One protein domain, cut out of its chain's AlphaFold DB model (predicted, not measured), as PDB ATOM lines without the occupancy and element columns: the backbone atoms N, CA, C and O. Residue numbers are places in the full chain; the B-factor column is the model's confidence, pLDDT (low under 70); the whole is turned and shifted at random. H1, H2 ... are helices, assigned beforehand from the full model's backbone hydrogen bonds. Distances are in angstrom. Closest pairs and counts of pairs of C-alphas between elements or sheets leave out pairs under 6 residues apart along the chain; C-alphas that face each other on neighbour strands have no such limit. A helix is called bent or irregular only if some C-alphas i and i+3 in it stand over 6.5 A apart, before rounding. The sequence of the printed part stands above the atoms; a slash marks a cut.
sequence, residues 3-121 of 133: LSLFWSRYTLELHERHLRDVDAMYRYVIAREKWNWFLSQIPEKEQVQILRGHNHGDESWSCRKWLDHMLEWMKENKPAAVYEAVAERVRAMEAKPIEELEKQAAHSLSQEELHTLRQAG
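Overview. This is residues 3 to 121 of the 133 residues of an uncharacterized protein of uncultured Ruminococcus sp (UniProt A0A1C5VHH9). Two helical hairpins, H1 with H2 and H4 with H5, are shifted lengthwise past each other along the longest axis, and the last part of H2 packs on the far end of H5. Short H6 crosses H2 on its side, short H3 packs on H4, and short H7 lies at one end of the long axis, by the first residues of H2; at the other end residues 76 to 81, the turn from H4 to H5, stick out. You have 119 printed residues with seven named helices, H1 to H7 in chain order, and no named strand: the class is all helix. The whole is compact, with a radius of gyration of the C-alphas of 15.4 A and spans of 45 by 34 by 20 A.

Along the chain. Find C-alpha 3 at (-16.020, 44.875, 7.851); from there H1 runs through residue 15, 18.4 A. H2 follows, residues 21 to 39, 24.3 A long; it has a kink of 44 degrees near residue 33 and is irregular, with C-alphas 34 and 37 7.4 A apart. Look next for H3 at residues 44 to 51, and for H4 at residues 63 to 77, 20.6 A, which begins at C-alpha 63, (-4.508, 42.803, 8.816). H5 spans residues 80 to 95, 22.3 A. H6 holds residues 98 to 106 and H7 residues 111 to 119, ending at C-alpha 119, (-2.658, 69.435, 0.174).

Arrangement. Start at the hub, H2, which touches four helices. H1 and H2 form a hairpin, at a shallow tilt of 32 degrees, and their closest C-alphas, of Leu 14 and Ala 24, are 5.8 A apart. With residues 34 to 38 alone H2 touches H5, closest at the C-alphas of Lys 34 and Met 93, 5.4 A. H6 touches residues 29 to 34 of H2, about perpendicular at 90 degrees; the C-alphas of Glu 33 and Ala 105 are closest, at 6.4 A. H7 only just touches H2, with 3 pairs of C-alphas within 8 A, the closest being Val 22 and Leu 117, 6.4 A. H4 and H5 make the other hairpin, with the C-alphas of Lys 75 and Tyr 83 closest at 5.5 A; H1, H2, H4 and H5 are a bundle, a group of helices set alongside one another. H3 touches H4 at a steep tilt of 61 degrees, closest at the C-alphas of Ile 50 and His 69, 7.1 A. H5 and H7 are apart. In H1, H3, H4, H5, H6 and H7 every O i to N i+4 pair is within hydrogen-bond range; in H2, 13 of 15 are.

Size, cuts and confidence. Look at Pro 79 and Gln 119 for the two C-alphas farthest apart, 46.0 A. The printed part has no cut; the link from H3 to H4 is long, and the other links are tight. Residue 3 is under 70 in pLDDT, and the mean of the printed part is 92.3.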
ATOM      1  N   LEU A   3     -16.966  43.938   8.466       58.72
ATOM      2  CA  LEU A   3     -16.020  44.875   7.851       58.72
ATOM      3  C   LEU A   3     -15.461  45.834   8.921       58.72
ATOM      4  O   LEU A   3     -14.289  46.185   8.887       58.72
ATOM      5  N   SER A   4     -16.263  46.171   9.938       71.75
ATOM      6  CA  SER A   4     -15.842  46.991  11.075       71.75
ATOM      7  C   SER A   4     -14.701  46.393  11.904       71.75
ATOM      8  O   SER A   4     -13.888  47.168  12.393       71.75
ATOM      9  N   LEU A   5     -14.587  45.067  12.069       83.06
ATOM     10  CA  LEU A   5     -13.490  44.473  12.850       83.06
ATOM     11  C   LEU A   5     -12.161  44.577  12.102       83.06
ATOM     12  O   LEU A   5     -11.163  44.994  12.687       83.06
ATOM     13  N   PHE A   6     -12.171  44.274  10.801       88.62
ATOM     14  CA  PHE A   6     -10.994  44.414   9.944       88.62
ATOM     15  C   PHE A   6     -10.499  45.845   9.919       88.62
ATOM     16  O   PHE A   6      -9.329  46.111  10.193       88.62
ATOM     17  N   TRP A   7     -11.410  46.774   9.661       90.62
ATOM     18  CA  TRP A   7     -11.051  48.176   9.587       90.62
ATOM     19  C   TRP A   7     -10.673  48.764  10.951       90.62
ATOM     20  O   TRP A   7      -9.775  49.596  11.004       90.62
ATOM     21  N   SER A   8     -11.258  48.286  12.055       88.50
ATOM     22  CA  SER A   8     -10.836  48.664  13.412       88.50
ATOM     23  C   SER A   8      -9.395  48.232  13.699       88.50
ATOM     24  O   SER A   8      -8.579  49.056  14.115       88.50
ATOM     25  N   ARG A   9      -9.036  46.975  13.390       88.38
ATOM     26  CA  ARG A   9      -7.649  46.502  13.518       88.38
ATOM     27  C   ARG A   9      -6.704  47.292  12.613       88.38
ATOM     28  O   ARG A   9      -5.634  47.693  13.063       88.38
ATOM     29  N   TYR A  10      -7.115  47.577  11.377       92.50
ATOM     30  CA  TYR A  10      -6.281  48.339  10.453       92.50
ATOM     31  C   TYR A  10      -6.014  49.762  10.953       92.50
ATOM     32  O   TYR A  10      -4.887  50.244  10.865       92.50
ATOM     33  N   THR A  11      -7.014  50.417  11.545       92.06
ATOM     34  CA  THR A  11      -6.842  51.728  12.185       92.06
ATOM     35  C   THR A  11      -5.837  51.671  13.337       92.06
ATOM     36  O   THR A  11      -4.984  52.552  13.431       92.06
ATOM     37  N   LEU A  12      -5.874  50.625  14.172       90.12
ATOM     38  CA  LEU A  12      -4.878  50.430  15.235       90.12
ATOM     39  C   LEU A  12      -3.467  50.245  14.661       90.12
ATOM     40  O   LEU A  12      -2.541  50.907  15.116       90.12
ATOM     41  N   GLU A  13      -3.304  49.442  13.609       92.06
ATOM     42  CA  GLU A  13      -2.003  49.266  12.943       92.06
ATOM     43  C   GLU A  13      -1.458  50.550  12.322       92.06
ATOM     44  O   GLU A  13      -0.245  50.755  12.278       92.06
ATOM     45  N   LEU A  14      -2.329  51.414  11.798       94.00
ATOM     46  CA  LEU A  14      -1.917  52.723  11.297       94.00
ATOM     47  C   LEU A  14      -1.502  53.649  12.444       94.00
ATOM     48  O   LEU A  14      -0.518  54.376  12.301       94.00
ATOM     49  N   HIS A  15      -2.200  53.585  13.579       90.69
ATOM     50  CA  HIS A  15      -1.868  54.357  14.774       90.69
ATOM     51  C   HIS A  15      -0.525  53.927  15.388       90.69
ATOM     52  O   HIS A  15       0.314  54.774  15.687       90.69
ATOM     53  N   GLU A  16      -0.271  52.617  15.474       91.31
ATOM     54  CA  GLU A  16       0.997  52.020  15.936       91.31
ATOM     55  C   GLU A  16       2.205  52.443  15.072       91.31
ATOM     56  O   GLU A  16       3.350  52.372  15.513       91.31
ATOM     57  N   ARG A  17       1.973  52.920  13.840       91.56
ATOM     58  CA  ARG A  17       3.023  53.432  12.941       91.56
ATOM     59  C   ARG A  17       3.360  54.908  13.155       91.56
ATOM     60  O   ARG A  17       4.242  55.406  12.458       91.56
ATOM     61  N   HIS A  18       2.670  55.601  14.065       92.06
ATOM     62  CA  HIS A  18       2.890  57.020  14.378       92.06
ATOM     63  C   HIS A  18       2.921  57.928  13.133       92.06
ATOM     64  O   HIS A  18       3.742  58.839  13.013       92.06
ATOM     65  N   LEU A  19       2.039  57.645  12.173       93.50
ATOM     66  CA  LEU A  19       1.888  58.430  10.952       93.50
ATOM     67  C   LEU A  19       1.172  59.753  11.245       93.50
ATOM     68  O   LEU A  19       0.415  59.850  12.209       93.50
ATOM     69  N   ARG A  20       1.345  60.753  10.371       95.44
ATOM     70  CA  ARG A  20       0.446  61.916  10.368       95.44
ATOM     71  C   ARG A  20      -0.969  61.433  10.050       95.44
ATOM     72  O   ARG A  20      -1.130  60.534   9.223       95.44
ATOM     73  N   ASP A  21      -1.981  62.087  10.608       94.75
ATOM     74  CA  ASP A  21      -3.382  61.694  10.400       94.75
ATOM     75  C   ASP A  21      -3.757  61.624   8.913       94.75
ATOM     76  O   ASP A  21      -4.399  60.674   8.475       94.75
ATOM     77  N   VAL A  22      -3.266  62.569   8.102       96.00
ATOM     78  CA  VAL A  22      -3.498  62.575   6.649       96.00
ATOM     79  C   VAL A  22      -2.843  61.390   5.924       96.00
ATOM     80  O   VAL A  22      -3.415  60.861   4.973       96.00
ATOM     81  N   ASP A  23      -1.688  60.911   6.394       96.88
ATOM     82  CA  ASP A  23      -1.008  59.745   5.813       96.88
ATOM     83  C   ASP A  23      -1.713  58.444   6.220       96.88
ATOM     84  O   ASP A  23      -1.796  57.496   5.431       96.88
ATOM     85  N   ALA A  24      -2.227  58.388   7.454       96.69
ATOM     86  CA  ALA A  24      -3.060  57.286   7.919       96.69
ATOM     87  C   ALA A  24      -4.373  57.230   7.124       96.69
ATOM     88  O   ALA A  24      -4.725  56.168   6.610       96.69
ATOM     89  N   MET A  25      -5.039  58.374   6.935       96.00
ATOM     90  CA  MET A  25      -6.243  58.497   6.111       96.00
ATOM     91  C   MET A  25      -5.989  58.035   4.676       96.00
ATOM     92  O   MET A  25      -6.729  57.196   4.164       96.00
ATOM     93  N   TYR A  26      -4.900  58.496   4.054       97.44
ATOM     94  CA  TYR A  26      -4.503  58.052   2.718       97.44
ATOM     95  C   TYR A  26      -4.359  56.527   2.636       97.44
ATOM     96  O   TYR A  26      -4.980  55.875   1.794       97.44
ATOM     97  N   ARG A  27      -3.579  55.929   3.546       97.12
ATOM     98  CA  ARG A  27      -3.369  54.472   3.571       97.12
ATOM     99  C   ARG A  27      -4.669  53.710   3.790       97.12
ATOM    100  O   ARG A  27      -4.873  52.681   3.151       97.12
ATOM    101  N   TYR A  28      -5.540  54.214   4.661       96.19
ATOM    102  CA  TYR A  28      -6.853  53.638   4.922       96.19
ATOM    103  C   TYR A  28      -7.726  53.614   3.666       96.19
ATOM    104  O   TYR A  28      -8.270  52.569   3.309       96.19
ATOM    105  N   VAL A  29      -7.800  54.733   2.948       95.88
ATOM    106  CA  VAL A  29      -8.569  54.851   1.705       95.88
ATOM    107  C   VAL A  29      -8.049  53.888   0.633       95.88
ATOM    108  O   VAL A  29      -8.821  53.115   0.070       95.88
ATOM    109  N   ILE A  30      -6.733  53.841   0.410       96.88
ATOM    110  CA  ILE A  30      -6.141  52.924  -0.577       96.88
ATOM    111  C   ILE A  30      -6.343  51.454  -0.181       96.88
ATOM    112  O   ILE A  30      -6.618  50.607  -1.034       96.88
ATOM    113  N   ALA A  31      -6.230  51.127   1.107       95.81
ATOM    114  CA  ALA A  31      -6.491  49.777   1.593       95.81
ATOM    115  C   ALA A  31      -7.948  49.355   1.353       95.81
ATOM    116  O   ALA A  31      -8.190  48.208   0.968       95.81
ATOM    117  N   ARG A  32      -8.914  50.271   1.519       94.56
ATOM    118  CA  ARG A  32     -10.325  50.005   1.200       94.56
ATOM    119  C   ARG A  32     -10.508  49.632  -0.262       94.56
ATOM    120  O   ARG A  32     -11.133  48.605  -0.521       94.56
ATOM    121  N   GLU A  33      -9.907  50.370  -1.188       94.56
ATOM    122  CA  GLU A  33      -9.978  50.018  -2.612       94.56
ATOM    123  C   GLU A  33      -9.427  48.616  -2.876       94.56
ATOM    124  O   GLU A  33     -10.048  47.817  -3.579       94.56
ATOM    125  N   LYS A  34      -8.297  48.266  -2.251       95.25
ATOM    126  CA  LYS A  34      -7.668  46.952  -2.438       95.25
ATOM    127  C   LYS A  34      -8.479  45.800  -1.852       95.25
ATOM    128  O   LYS A  34      -8.581  44.748  -2.482       95.25
ATOM    129  N   TRP A  35      -9.008  45.957  -0.642       95.06
ATOM    130  CA  TRP A  35      -9.445  44.812   0.161       95.06
ATOM    131  C   TRP A  35     -10.950  44.737   0.388       95.06
ATOM    132  O   TRP A  35     -11.454  43.643   0.629       95.06
ATOM    133  N   ASN A  36     -11.698  45.837   0.269       93.25
ATOM    134  CA  ASN A  36     -13.110  45.859   0.665       93.25
ATOM    135  C   ASN A  36     -13.968  44.865  -0.140       93.25
ATOM    136  O   ASN A  36     -14.841  44.203   0.420       93.25
ATOM    137  N   TRP A  37     -13.677  44.695  -1.436       94.44
ATOM    138  CA  TRP A  37     -14.334  43.670  -2.250       94.44
ATOM    139  C   TRP A  37     -13.998  42.243  -1.797       94.44
ATOM    140  O   TRP A  37     -14.881  41.394  -1.758       94.44
ATOM    141  N   PHE A  38     -12.738  41.962  -1.457       94.88
ATOM    142  CA  PHE A  38     -12.336  40.623  -1.023       94.88
ATOM    143  C   PHE A  38     -12.953  40.277   0.335       94.88
ATOM    144  O   PHE A  38     -13.544  39.211   0.487       94.88
ATOM    145  N   LEU A  39     -12.901  41.211   1.286       93.00
ATOM    146  CA  LEU A  39     -13.517  41.041   2.601       93.00
ATOM    147  C   LEU A  39     -15.022  40.756   2.488       93.00
ATOM    148  O   LEU A  39     -15.549  39.966   3.266       93.00
ATOM    149  N   SER A  40     -15.719  41.336   1.503       91.88
ATOM    150  CA  SER A  40     -17.147  41.062   1.287       91.88
ATOM    151  C   SER A  40     -17.446  39.662   0.735       91.88
ATOM    152  O   SER A  40     -18.596  39.230   0.791       91.88
ATOM    153  N   GLN A  41     -16.437  38.922   0.254       93.62
ATOM    154  CA  GLN A  41     -16.597  37.526  -0.176       93.62
ATOM    155  C   GLN A  41     -16.625  36.542   1.003       93.62
ATOM    156  O   GLN A  41     -17.063  35.397   0.851       93.62
ATOM    157  N   ILE A  42     -16.165  36.973   2.181       92.00
ATOM    158  CA  ILE A  42     -16.095  36.143   3.382       92.00
ATOM    159  C   ILE A  42     -17.333  36.413   4.239       92.00
ATOM    160  O   ILE A  42     -17.562  37.566   4.615       92.00
ATOM    161  N   PRO A  43     -18.136  35.394   4.591       90.94
ATOM    162  CA  PRO A  43     -19.280  35.598   5.467       90.94
ATOM    163  C   PRO A  43     -18.852  36.201   6.805       90.94
ATOM    164  O   PRO A  43     -17.853  35.796   7.391       90.94
ATOM    165  N   GLU A  44     -19.650  37.130   7.320       88.81
ATOM    166  CA  GLU A  44     -19.399  37.828   8.584       88.81
ATOM    167  C   GLU A  44     -19.048  36.876   9.735       88.81
ATOM    168  O   GLU A  44     -18.023  37.035  10.394       88.81
ATOM    169  N   LYS A  45     -19.842  35.822   9.927       90.50
ATOM    170  CA  LYS A  45     -19.582  34.816  10.962       90.50
ATOM    171  C   LYS A  45     -18.169  34.224  10.867       90.50
ATOM    172  O   LYS A  45     -17.522  34.042  11.892       90.50
ATOM    173  N   GLU A  46     -17.692  33.970   9.656       91.12
ATOM    174  CA  GLU A  46     -16.373  33.386   9.402       91.12
ATOM    175  C   GLU A  46     -15.268  34.417   9.639       91.12
ATOM    176  O   GLU A  46     -14.259  34.099  10.258       91.12
ATOM    177  N   GLN A  47     -15.496  35.685   9.276       89.25
ATOM    178  CA  GLN A  47     -14.575  36.772   9.629       89.25
ATOM    179  C   GLN A  47     -14.367  36.870  11.150       89.25
ATOM    180  O   GLN A  47     -13.226  36.988  11.594       89.25
ATOM    181  N   VAL A  48     -15.441  36.771  11.950       88.12
ATOM    182  CA  VAL A  48     -15.347  36.754  13.427       88.12
ATOM    183  C   VAL A  48     -14.610  35.515  13.928       88.12
ATOM    184  O   VAL A  48     -13.811  35.616  14.855       88.12
ATOM    185  N   GLN A  49     -14.889  34.346  13.348       88.69
ATOM    186  CA  GLN A  49     -14.272  33.092  13.779       88.69
ATOM    187  C   GLN A  49     -12.771  33.063  13.499       88.69
ATOM    188  O   GLN A  49     -12.012  32.745  14.411       88.69
ATOM    189  N   ILE A  50     -12.351  33.462  12.297       88.06
ATOM    190  CA  ILE A  50     -10.934  33.557  11.908       88.06
ATOM    191  C   ILE A  50     -10.176  34.506  12.847       88.06
ATOM    192  O   ILE A  50      -9.034  34.246  13.210       88.06
ATOM    193  N   LEU A  51     -10.818  35.593  13.276       82.25
ATOM    194  CA  LEU A  51     -10.213  36.578  14.170       82.25
ATOM    195  C   LEU A  51     -10.128  36.188  15.635       82.25
ATOM    196  O   LEU A  51      -9.488  36.901  16.417       82.25
ATOM    197  N   ARG A  52     -10.910  35.202  16.063       83.50
ATOM    198  CA  ARG A  52     -11.231  35.037  17.476       83.50
ATOM    199  C   ARG A  52      -9.948  34.824  18.282       83.50
ATOM    200  O   ARG A  52      -9.247  33.847  18.083       83.50
ATOM    201  N   GLY A  53      -9.683  35.729  19.227       80.44
ATOM    202  CA  GLY A  53      -8.476  35.697  20.063       80.44
ATOM    203  C   GLY A  53      -7.262  36.435  19.484       80.44
ATOM    204  O   GLY A  53      -6.268  36.567  20.183       80.44
ATOM    205  N   HIS A  54      -7.353  36.983  18.269       84.25
ATOM    206  CA  HIS A  54      -6.237  37.637  17.573       84.25
ATOM    207  C   HIS A  54      -6.484  39.116  17.243       84.25
ATOM    208  O   HIS A  54      -5.737  39.715  16.473       84.25
ATOM    209  N   ASN A  55      -7.520  39.732  17.822       74.94
ATOM    210  CA  ASN A  55      -7.868  41.127  17.531       74.94
ATOM    211  C   ASN A  55      -7.120  42.158  18.405       74.94
ATOM    212  O   ASN A  55      -6.970  43.309  17.999       74.94
ATOM    213  N   HIS A  56      -6.655  41.771  19.600       76.44
ATOM    214  CA  HIS A  56      -6.010  42.666  20.574       76.44
ATOM    215  C   HIS A  56      -4.884  41.956  21.343       76.44
ATOM    216  O   HIS A  56      -4.895  40.733  21.447       76.44
ATOM    217  N   GLY A  57      -3.962  42.737  21.917       78.62
ATOM    218  CA  GLY A  57      -2.839  42.248  22.727       78.62
ATOM    219  C   GLY A  57      -1.588  41.907  21.913       78.62
ATOM    220  O   GLY A  57      -1.564  42.059  20.691       78.62
ATOM    221  N   ASP A  58      -0.556  41.428  22.605       78.94
ATOM    222  CA  ASP A  58       0.767  41.146  22.025       78.94
ATOM    223  C   ASP A  58       0.740  40.021  20.974       78.94
ATOM    224  O   ASP A  58       1.605  39.946  20.105       78.94
ATOM    225  N   GLU A  59      -0.290  39.172  21.010       83.81
ATOM    226  CA  GLU A  59      -0.522  38.092  20.041       83.81
ATOM    227  C   GLU A  59      -1.515  38.474  18.928       83.81
ATOM    228  O   GLU A  59      -1.978  37.613  18.165       83.81
ATOM    229  N   SER A  60      -1.875  39.759  18.830       86.06
ATOM    230  CA  SER A  60      -2.771  40.238  17.781       86.06
ATOM    231  C   SER A  60      -2.174  40.037  16.391       86.06
ATOM    232  O   SER A  60      -0.965  40.127  16.162       86.06
ATOM    233  N   TRP A  61      -3.036  39.715  15.433       91.38
ATOM    234  CA  TRP A  61      -2.622  39.541  14.050       91.38
ATOM    235  C   TRP A  61      -2.650  40.864  13.311       91.38
ATOM    236  O   TRP A  61      -3.547  41.684  13.501       91.38
ATOM    237  N   SER A  62      -1.691  41.027  12.401       91.50
ATOM    238  CA  SER A  62      -1.792  42.087  11.416       91.50
ATOM    239  C   SER A  62      -2.951  41.820  10.453       91.50
ATOM    240  O   SER A  62      -3.275  40.666  10.150       91.50
ATOM    241  N   CYS A  63      -3.518  42.875   9.880       91.75
ATOM    242  CA  CYS A  63      -4.508  42.803   8.816       91.75
ATOM    243  C   CYS A  63      -3.987  41.982   7.636       91.75
ATOM    244  O   CYS A  63      -4.759  41.255   7.019       91.75
ATOM    245  N   ARG A  64      -2.674  42.021   7.354       92.31
ATOM    246  CA  ARG A  64      -2.077  41.157   6.330       92.31
ATOM    247  C   ARG A  64      -2.224  39.679   6.681       92.31
ATOM    248  O   ARG A  64      -2.745  38.925   5.868       92.31
ATOM    249  N   LYS A  65      -1.816  39.289   7.892       93.44
ATOM    250  CA  LYS A  65      -1.937  37.903   8.358       93.44
ATOM    251  C   LYS A  65      -3.395  37.445   8.348       93.44
ATOM    252  O   LYS A  65      -3.697  36.318   7.971       93.44
ATOM    253  N   TRP A  66      -4.315  38.337   8.702       91.75
ATOM    254  CA  TRP A  66      -5.735  38.038   8.635       91.75
ATOM    255  C   TRP A  66      -6.233  37.815   7.194       91.75
ATOM    256  O   TRP A  66      -6.943  36.841   6.949       91.75
ATOM    257  N   LEU A  67      -5.827  38.645   6.225       93.12
ATOM    258  CA  LEU A  67      -6.150  38.422   4.807       93.12
ATOM    259  C   LEU A  67      -5.635  37.065   4.311       93.12
ATOM    260  O   LEU A  67      -6.360  36.371   3.598       93.12
ATOM    261  N   ASP A  68      -4.425  36.673   4.719       94.75
ATOM    262  CA  ASP A  68      -3.841  35.379   4.354       94.75
ATOM    263  C   ASP A  68      -4.704  34.215   4.892       94.75
ATOM    264  O   ASP A  68      -5.060  33.310   4.135       94.75
ATOM    265  N   HIS A  69      -5.157  34.285   6.150       94.81
ATOM    266  CA  HIS A  69      -6.071  33.284   6.720       94.81
ATOM    267  C   HIS A  69      -7.471  33.289   6.083       94.81
ATOM    268  O   HIS A  69      -8.094  32.239   5.952       94.81
ATOM    269  N   MET A  70      -7.985  34.442   5.643       94.06
ATOM    270  CA  MET A  70      -9.242  34.489   4.883       94.06
ATOM    271  C   MET A  70      -9.109  33.831   3.501       94.06
ATOM    272  O   MET A  70     -10.047  33.179   3.033       94.06
ATOM    273  N   LEU A  71      -7.957  33.991   2.839       95.50
ATOM    274  CA  LEU A  71      -7.663  33.312   1.574       95.50
ATOM    275  C   LEU A  71      -7.543  31.799   1.771       95.50
ATOM    276  O   LEU A  71      -8.078  31.041   0.961       95.50
ATOM    277  N   GLU A  72      -6.888  31.365   2.846       96.06
ATOM    278  CA  GLU A  72      -6.795  29.955   3.235       96.06
ATOM    279  C   GLU A  72      -8.181  29.361   3.507       96.06
ATOM    280  O   GLU A  72      -8.550  28.360   2.894       96.06
ATOM    281  N   TRP A  73      -9.012  30.051   4.295       95.94
ATOM    282  CA  TRP A  73     -10.393  29.634   4.531       95.94
ATOM    283  C   TRP A  73     -11.171  29.468   3.220       95.94
ATOM    284  O   TRP A  73     -11.879  28.477   3.044       95.94
ATOM    285  N   MET A  74     -11.032  30.388   2.257       96.00
ATOM    286  CA  MET A  74     -11.699  30.226   0.961       96.00
ATOM    287  C   MET A  74     -11.188  29.033   0.168       96.00
ATOM    288  O   MET A  74     -11.994  28.362  -0.473       96.00
ATOM    289  N   LYS A  75      -9.883  28.763   0.207       97.00
ATOM    290  CA  LYS A  75      -9.295  27.594  -0.450       97.00
ATOM    291  C   LYS A  75      -9.894  26.292   0.080       97.00
ATOM    292  O   LYS A  75     -10.125  25.368  -0.692       97.00
ATOM    293  N   GLU A  76     -10.155  26.235   1.381       96.81
ATOM    294  CA  GLU A  76     -10.704  25.057   2.056       96.81
ATOM    295  C   GLU A  76     -12.226  24.927   1.903       96.81
ATOM    296  O   GLU A  76     -12.749  23.815   1.853       96.81
ATOM    297  N   ASN A  77     -12.948  26.052   1.819       96.75
ATOM    298  CA  ASN A  77     -14.409  26.080   1.956       96.75
ATOM    299  C   ASN A  77     -15.167  26.458   0.673       96.75
ATOM    300  O   ASN A  77     -16.403  26.422   0.655       96.75
ATOM    301  N   LYS A  78     -14.478  26.855  -0.401       96.06
ATOM    302  CA  LYS A  78     -15.095  27.215  -1.688       96.06
ATOM    303  C   LYS A  78     -14.629  26.276  -2.801       96.06
ATOM    304  O   LYS A  78     -13.542  25.711  -2.718       96.06
ATOM    305  N   PRO A  79     -15.420  26.118  -3.880       97.75
ATOM    306  CA  PRO A  79     -14.960  25.400  -5.062       97.75
ATOM    307  C   PRO A  79     -13.649  25.988  -5.590       97.75
ATOM    308  O   PRO A  79     -13.499  27.211  -5.626       97.75
ATOM    309  N   ALA A  80     -12.741  25.133  -6.069       97.00
ATOM    310  CA  ALA A  80     -11.422  25.553  -6.550       97.00
ATOM    311  C   ALA A  80     -11.502  26.686  -7.589       97.00
ATOM    312  O   ALA A  80     -10.776  27.665  -7.487       97.00
ATOM    313  N   ALA A  81     -12.456  26.615  -8.525       97.38
ATOM    314  CA  ALA A  81     -12.667  27.665  -9.522       97.38
ATOM    315  C   ALA A  81     -13.017  29.035  -8.904       97.38
ATOM    316  O   ALA A  81     -12.579  30.068  -9.403       97.38
ATOM    317  N   VAL A  82     -13.788  29.052  -7.810       96.38
ATOM    318  CA  VAL A  82     -14.129  30.288  -7.088       96.38
ATOM    319  C   VAL A  82     -12.904  30.819  -6.351       96.38
ATOM    320  O   VAL A  82     -12.613  32.008  -6.444       96.38
ATOM    321  N   TYR A  83     -12.174  29.947  -5.649       97.56
ATOM    322  CA  TYR A  83     -10.940  30.331  -4.963       97.56
ATOM    323  C   TYR A  83      -9.921  30.943  -5.932       97.56
ATOM    324  O   TYR A  83      -9.443  32.046  -5.673       97.56
ATOM    325  N   GLU A  84      -9.643  30.285  -7.059       97.62
ATOM    326  CA  GLU A  84      -8.662  30.767  -8.038       97.62
ATOM    327  C   GLU A  84      -9.049  32.133  -8.613       97.62
ATOM    328  O   GLU A  84      -8.216  33.039  -8.637       97.62
ATOM    329  N   ALA A  85     -10.322  32.328  -8.976       97.62
ATOM    330  CA  ALA A  85     -10.806  33.610  -9.491       97.62
ATOM    331  C   ALA A  85     -10.666  34.743  -8.462       97.62
ATOM    332  O   ALA A  85     -10.290  35.871  -8.801       97.62
ATOM    333  N   VAL A  86     -10.952  34.467  -7.187       96.69
ATOM    334  CA  VAL A  86     -10.786  35.478  -6.140       96.69
ATOM    335  C   VAL A  86      -9.310  35.732  -5.844       96.69
ATOM    336  O   VAL A  86      -8.915  36.891  -5.725       96.69
ATOM    337  N   ALA A  87      -8.486  34.688  -5.765       96.81
ATOM    338  CA  ALA A  87      -7.053  34.819  -5.534       96.81
ATOM    339  C   ALA A  87      -6.376  35.611  -6.664       96.81
ATOM    340  O   ALA A  87      -5.538  36.474  -6.398       96.81
ATOM    341  N   GLU A  88      -6.774  35.383  -7.917       97.56
ATOM    342  CA  GLU A  88      -6.331  36.175  -9.064       97.56
ATOM    343  C   GLU A  88      -6.736  37.644  -8.929       97.56
ATOM    344  O   GLU A  88      -5.889  38.526  -9.081       97.56
ATOM    345  N   ARG A  89      -7.990  37.926  -8.561       97.00
ATOM    346  CA  ARG A  89      -8.446  39.307  -8.361       97.00
ATOM    347  C   ARG A  89      -7.731  40.004  -7.204       97.00
ATOM    348  O   ARG A  89      -7.412  41.185  -7.331       97.00
ATOM    349  N   VAL A  90      -7.453  39.307  -6.102       95.94
ATOM    350  CA  VAL A  90      -6.661  39.859  -4.989       95.94
ATOM    351  C   VAL A  90      -5.256  40.221  -5.472       95.94
ATOM    352  O   VAL A  90      -4.834  41.359  -5.280       95.94
ATOM    353  N   ARG A  91      -4.575  39.317  -6.191       96.19
ATOM    354  CA  ARG A  91      -3.256  39.598  -6.792       96.19
ATOM    355  C   ARG A  91      -3.304  40.782  -7.761       96.19
ATOM    356  O   ARG A  91      -2.430  41.643  -7.717       96.19
ATOM    357  N   ALA A  92      -4.339  40.863  -8.595       96.56
ATOM    358  CA  ALA A  92      -4.524  41.972  -9.529       96.56
ATOM    359  C   ALA A  92      -4.713  43.315  -8.802       96.56
ATOM    360  O   ALA A  92      -4.134  44.320  -9.204       96.56
ATOM    361  N   MET A  93      -5.477  43.342  -7.705       95.50
ATOM    362  CA  MET A  93      -5.648  44.547  -6.883       95.50
ATOM    363  C   MET A  93      -4.374  44.940  -6.125       95.50
ATOM    364  O   MET A  93      -4.123  46.128  -5.924       95.50
ATOM    365  N   GLU A  94      -3.555  43.972  -5.716       93.69
ATOM    366  CA  GLU A  94      -2.255  44.238  -5.092       93.69
ATOM    367  C   GLU A  94      -1.251  44.846  -6.072       93.69
ATOM    368  O   GLU A  94      -0.537  45.776  -5.688       93.69
ATOM    369  N   ALA A  95      -1.246  44.354  -7.314       95.75
ATOM    370  CA  ALA A  95      -0.380  44.811  -8.399       95.75
ATOM    371  C   ALA A  95      -0.871  46.091  -9.096       95.75
ATOM    372  O   ALA A  95      -0.132  46.671  -9.893       95.75
ATOM    373  N   LYS A  96      -2.105  46.531  -8.822       96.38
ATOM    374  CA  LYS A  96      -2.689  47.717  -9.452       96.38
ATOM    375  C   LYS A  96      -1.850  48.974  -9.145       96.38
ATOM    376  O   LYS A  96      -1.521  49.191  -7.971       96.38
ATOM    377  N   PRO A  97      -1.541  49.812 -10.157       95.75
ATOM    378  CA  PRO A  97      -0.848  51.081  -9.955       95.75
ATOM    379  C   PRO A  97      -1.563  51.979  -8.946       95.75
ATOM    380  O   PRO A  97      -2.796  51.997  -8.865       95.75
ATOM    381  N   ILE A  98      -0.789  52.745  -8.179       94.38
ATOM    382  CA  ILE A  98      -1.351  53.595  -7.129       94.38
ATOM    383  C   ILE A  98      -2.231  54.701  -7.712       94.38
ATOM    384  O   ILE A  98      -3.269  55.012  -7.142       94.38
ATOM    385  N   GLU A  99      -1.888  55.218  -8.889       94.19
ATOM    386  CA  GLU A  99      -2.633  56.258  -9.596       94.19
ATOM    387  C   GLU A  99      -4.032  55.777 -10.002       94.19
ATOM    388  O   GLU A  99      -5.002  56.531  -9.951       94.19
ATOM    389  N   GLU A 100      -4.168  54.505 -10.381       94.44
ATOM    390  CA  GLU A 100      -5.480  53.923 -10.670       94.44
ATOM    391  C   GLU A 100      -6.312  53.753  -9.400       94.44
ATOM    392  O   GLU A 100      -7.517  54.002  -9.418       94.44
ATOM    393  N   LEU A 101      -5.678  53.358  -8.293       95.31
ATOM    394  CA  LEU A 101      -6.347  53.252  -6.995       95.31
ATOM    395  C   LEU A 101      -6.785  54.625  -6.477       95.31
ATOM    396  O   LEU A 101      -7.886  54.740  -5.956       95.31
ATOM    397  N   GLU A 102      -5.974  55.667  -6.662       95.50
ATOM    398  CA  GLU A 102      -6.339  57.047  -6.325       95.50
ATOM    399  C   GLU A 102      -7.534  57.530  -7.153       95.50
ATOM    400  O   GLU A 102      -8.481  58.083  -6.597       95.50
ATOM    401  N   LYS A 103      -7.554  57.263  -8.464       93.56
ATOM    402  CA  LYS A 103      -8.718  57.583  -9.310       93.56
ATOM    403  C   LYS A 103      -9.982  56.865  -8.841       93.56
ATOM    404  O   LYS A 103     -11.040  57.480  -8.782       93.56
ATOM    405  N   GLN A 104      -9.874  55.587  -8.476       93.12
ATOM    406  CA  GLN A 104     -11.002  54.802  -7.960       93.12
ATOM    407  C   GLN A 104     -11.502  55.346  -6.619       93.12
ATOM    408  O   GLN A 104     -12.689  55.642  -6.477       93.12
ATOM    409  N   ALA A 105     -10.586  55.564  -5.676       94.44
ATOM    410  CA  ALA A 105     -10.888  56.087  -4.353       94.44
ATOM    411  C   ALA A 105     -11.539  57.474  -4.396       94.44
ATOM    412  O   ALA A 105     -12.465  57.727  -3.625       94.44
ATOM    413  N   ALA A 106     -11.098  58.357  -5.298       93.94
ATOM    414  CA  ALA A 106     -11.605  59.725  -5.396       93.94
ATOM    415  C   ALA A 106     -13.120  59.801  -5.625       93.94
ATOM    416  O   ALA A 106     -13.758  60.719  -5.122       93.94
ATOM    417  N   HIS A 107     -13.718  58.814  -6.302       90.44
ATOM    418  CA  HIS A 107     -15.170  58.754  -6.502       90.44
ATOM    419  C   HIS A 107     -15.966  58.507  -5.211       90.44
ATOM    420  O   HIS A 107     -17.179  58.701  -5.197       90.44
ATOM    421  N   SER A 108     -15.308  58.040  -4.149       88.50
ATOM    422  CA  SER A 108     -15.934  57.715  -2.863       88.50
ATOM    423  C   SER A 108     -15.667  58.743  -1.761       88.50
ATOM    424  O   SER A 108     -16.252  58.633  -0.685       88.50
ATOM    425  N   LEU A 109     -14.783  59.714  -2.018       92.94
ATOM    426  CA  LEU A 109     -14.386  60.744  -1.060       92.94
ATOM    427  C   LEU A 109     -15.253  61.992  -1.199       92.94
ATOM    428  O   LEU A 109     -15.669  62.365  -2.297       92.94
ATOM    429  N   SER A 110     -15.475  62.678  -0.081       92.81
ATOM    430  CA  SER A 110     -15.995  64.045  -0.103       92.81
ATOM    431  C   SER A 110     -14.960  65.028  -0.668       92.81
ATOM    432  O   SER A 110     -13.754  64.763  -0.678       92.81
ATOM    433  N   GLN A 111     -15.424  66.205  -1.102       91.06
ATOM    434  CA  GLN A 111     -14.535  67.259  -1.604       91.06
ATOM    435  C   GLN A 111     -13.545  67.744  -0.533       91.06
ATOM    436  O   GLN A 111     -12.386  68.006  -0.846       91.06
ATOM    437  N   GLU A 112     -13.962  67.803   0.734       92.81
ATOM    438  CA  GLU A 112     -13.105  68.210   1.856       92.81
ATOM    439  C   GLU A 112     -11.986  67.192   2.133       92.81
ATOM    440  O   GLU A 112     -10.817  67.565   2.291       92.81
ATOM    441  N   GLU A 113     -12.317  65.896   2.143       94.00
ATOM    442  CA  GLU A 113     -11.334  64.818   2.313       94.00
ATOM    443  C   GLU A 113     -10.327  64.813   1.159       94.00
ATOM    444  O   GLU A 113      -9.113  64.759   1.386       94.00
ATOM    445  N   LEU A 114     -10.820  64.921  -0.080       94.38
ATOM    446  CA  LEU A 114      -9.974  64.960  -1.269       94.38
ATOM    447  C   LEU A 114      -9.067  66.197  -1.264       94.38
ATOM    448  O   LEU A 114      -7.875  66.083  -1.556       94.38
ATOM    449  N   HIS A 115      -9.590  67.364  -0.881       92.50
ATOM    450  CA  HIS A 115      -8.802  68.587  -0.739       92.50
ATOM    451  C   HIS A 115      -7.667  68.415   0.281       92.50
ATOM    452  O   HIS A 115      -6.510  68.712  -0.025       92.50
ATOM    453  N   THR A 116      -7.975  67.860   1.454       94.38
ATOM    454  CA  THR A 116      -6.996  67.592   2.520       94.38
ATOM    455  C   THR A 116      -5.881  66.654   2.045       94.38
ATOM    456  O   THR A 116      -4.695  66.918   2.258       94.38
ATOM    457  N   LEU A 117      -6.236  65.575   1.340       96.12
ATOM    458  CA  LEU A 117      -5.268  64.615   0.797       96.12
ATOM    459  C   LEU A 117      -4.381  65.241  -0.286       96.12
ATOM    460  O   LEU A 117      -3.172  64.994  -0.312       96.12
ATOM    461  N   ARG A 118      -4.951  66.099  -1.138       93.75
ATOM    462  CA  ARG A 118      -4.200  66.821  -2.175       93.75
ATOM    463  C   ARG A 118      -3.210  67.816  -1.589       93.75
ATOM    464  O   ARG A 118      -2.070  67.860  -2.052       93.75
ATOM    465  N   GLN A 119      -3.587  68.550  -0.540       94.62
ATOM    466  CA  GLN A 119      -2.658  69.435   0.174       94.62
ATOM    467  C   GLN A 119      -1.457  68.671   0.753       94.62
ATOM    468  O   GLN A 119      -0.336  69.178   0.750       94.62
ATOM    469  N   ALA A 120      -1.666  67.426   1.193       94.56
ATOM    470  CA  ALA A 120      -0.594  66.549   1.663       94.56
ATOM    471  C   ALA A 120       0.235  65.908   0.532       94.56
ATOM    472  O   ALA A 120       1.247  65.258   0.808       94.56
ATOM    473  N   GLY A 121      -0.145  66.118  -0.731       94.69
ATOM    474  CA  GLY A 121       0.577  65.656  -1.911       94.69
ATOM    475  C   GLY A 121       0.075  64.344  -2.516       94.69
ATOM    476  O   GLY A 121       0.761  63.835  -3.403       94.69
TER     477      GLY A 121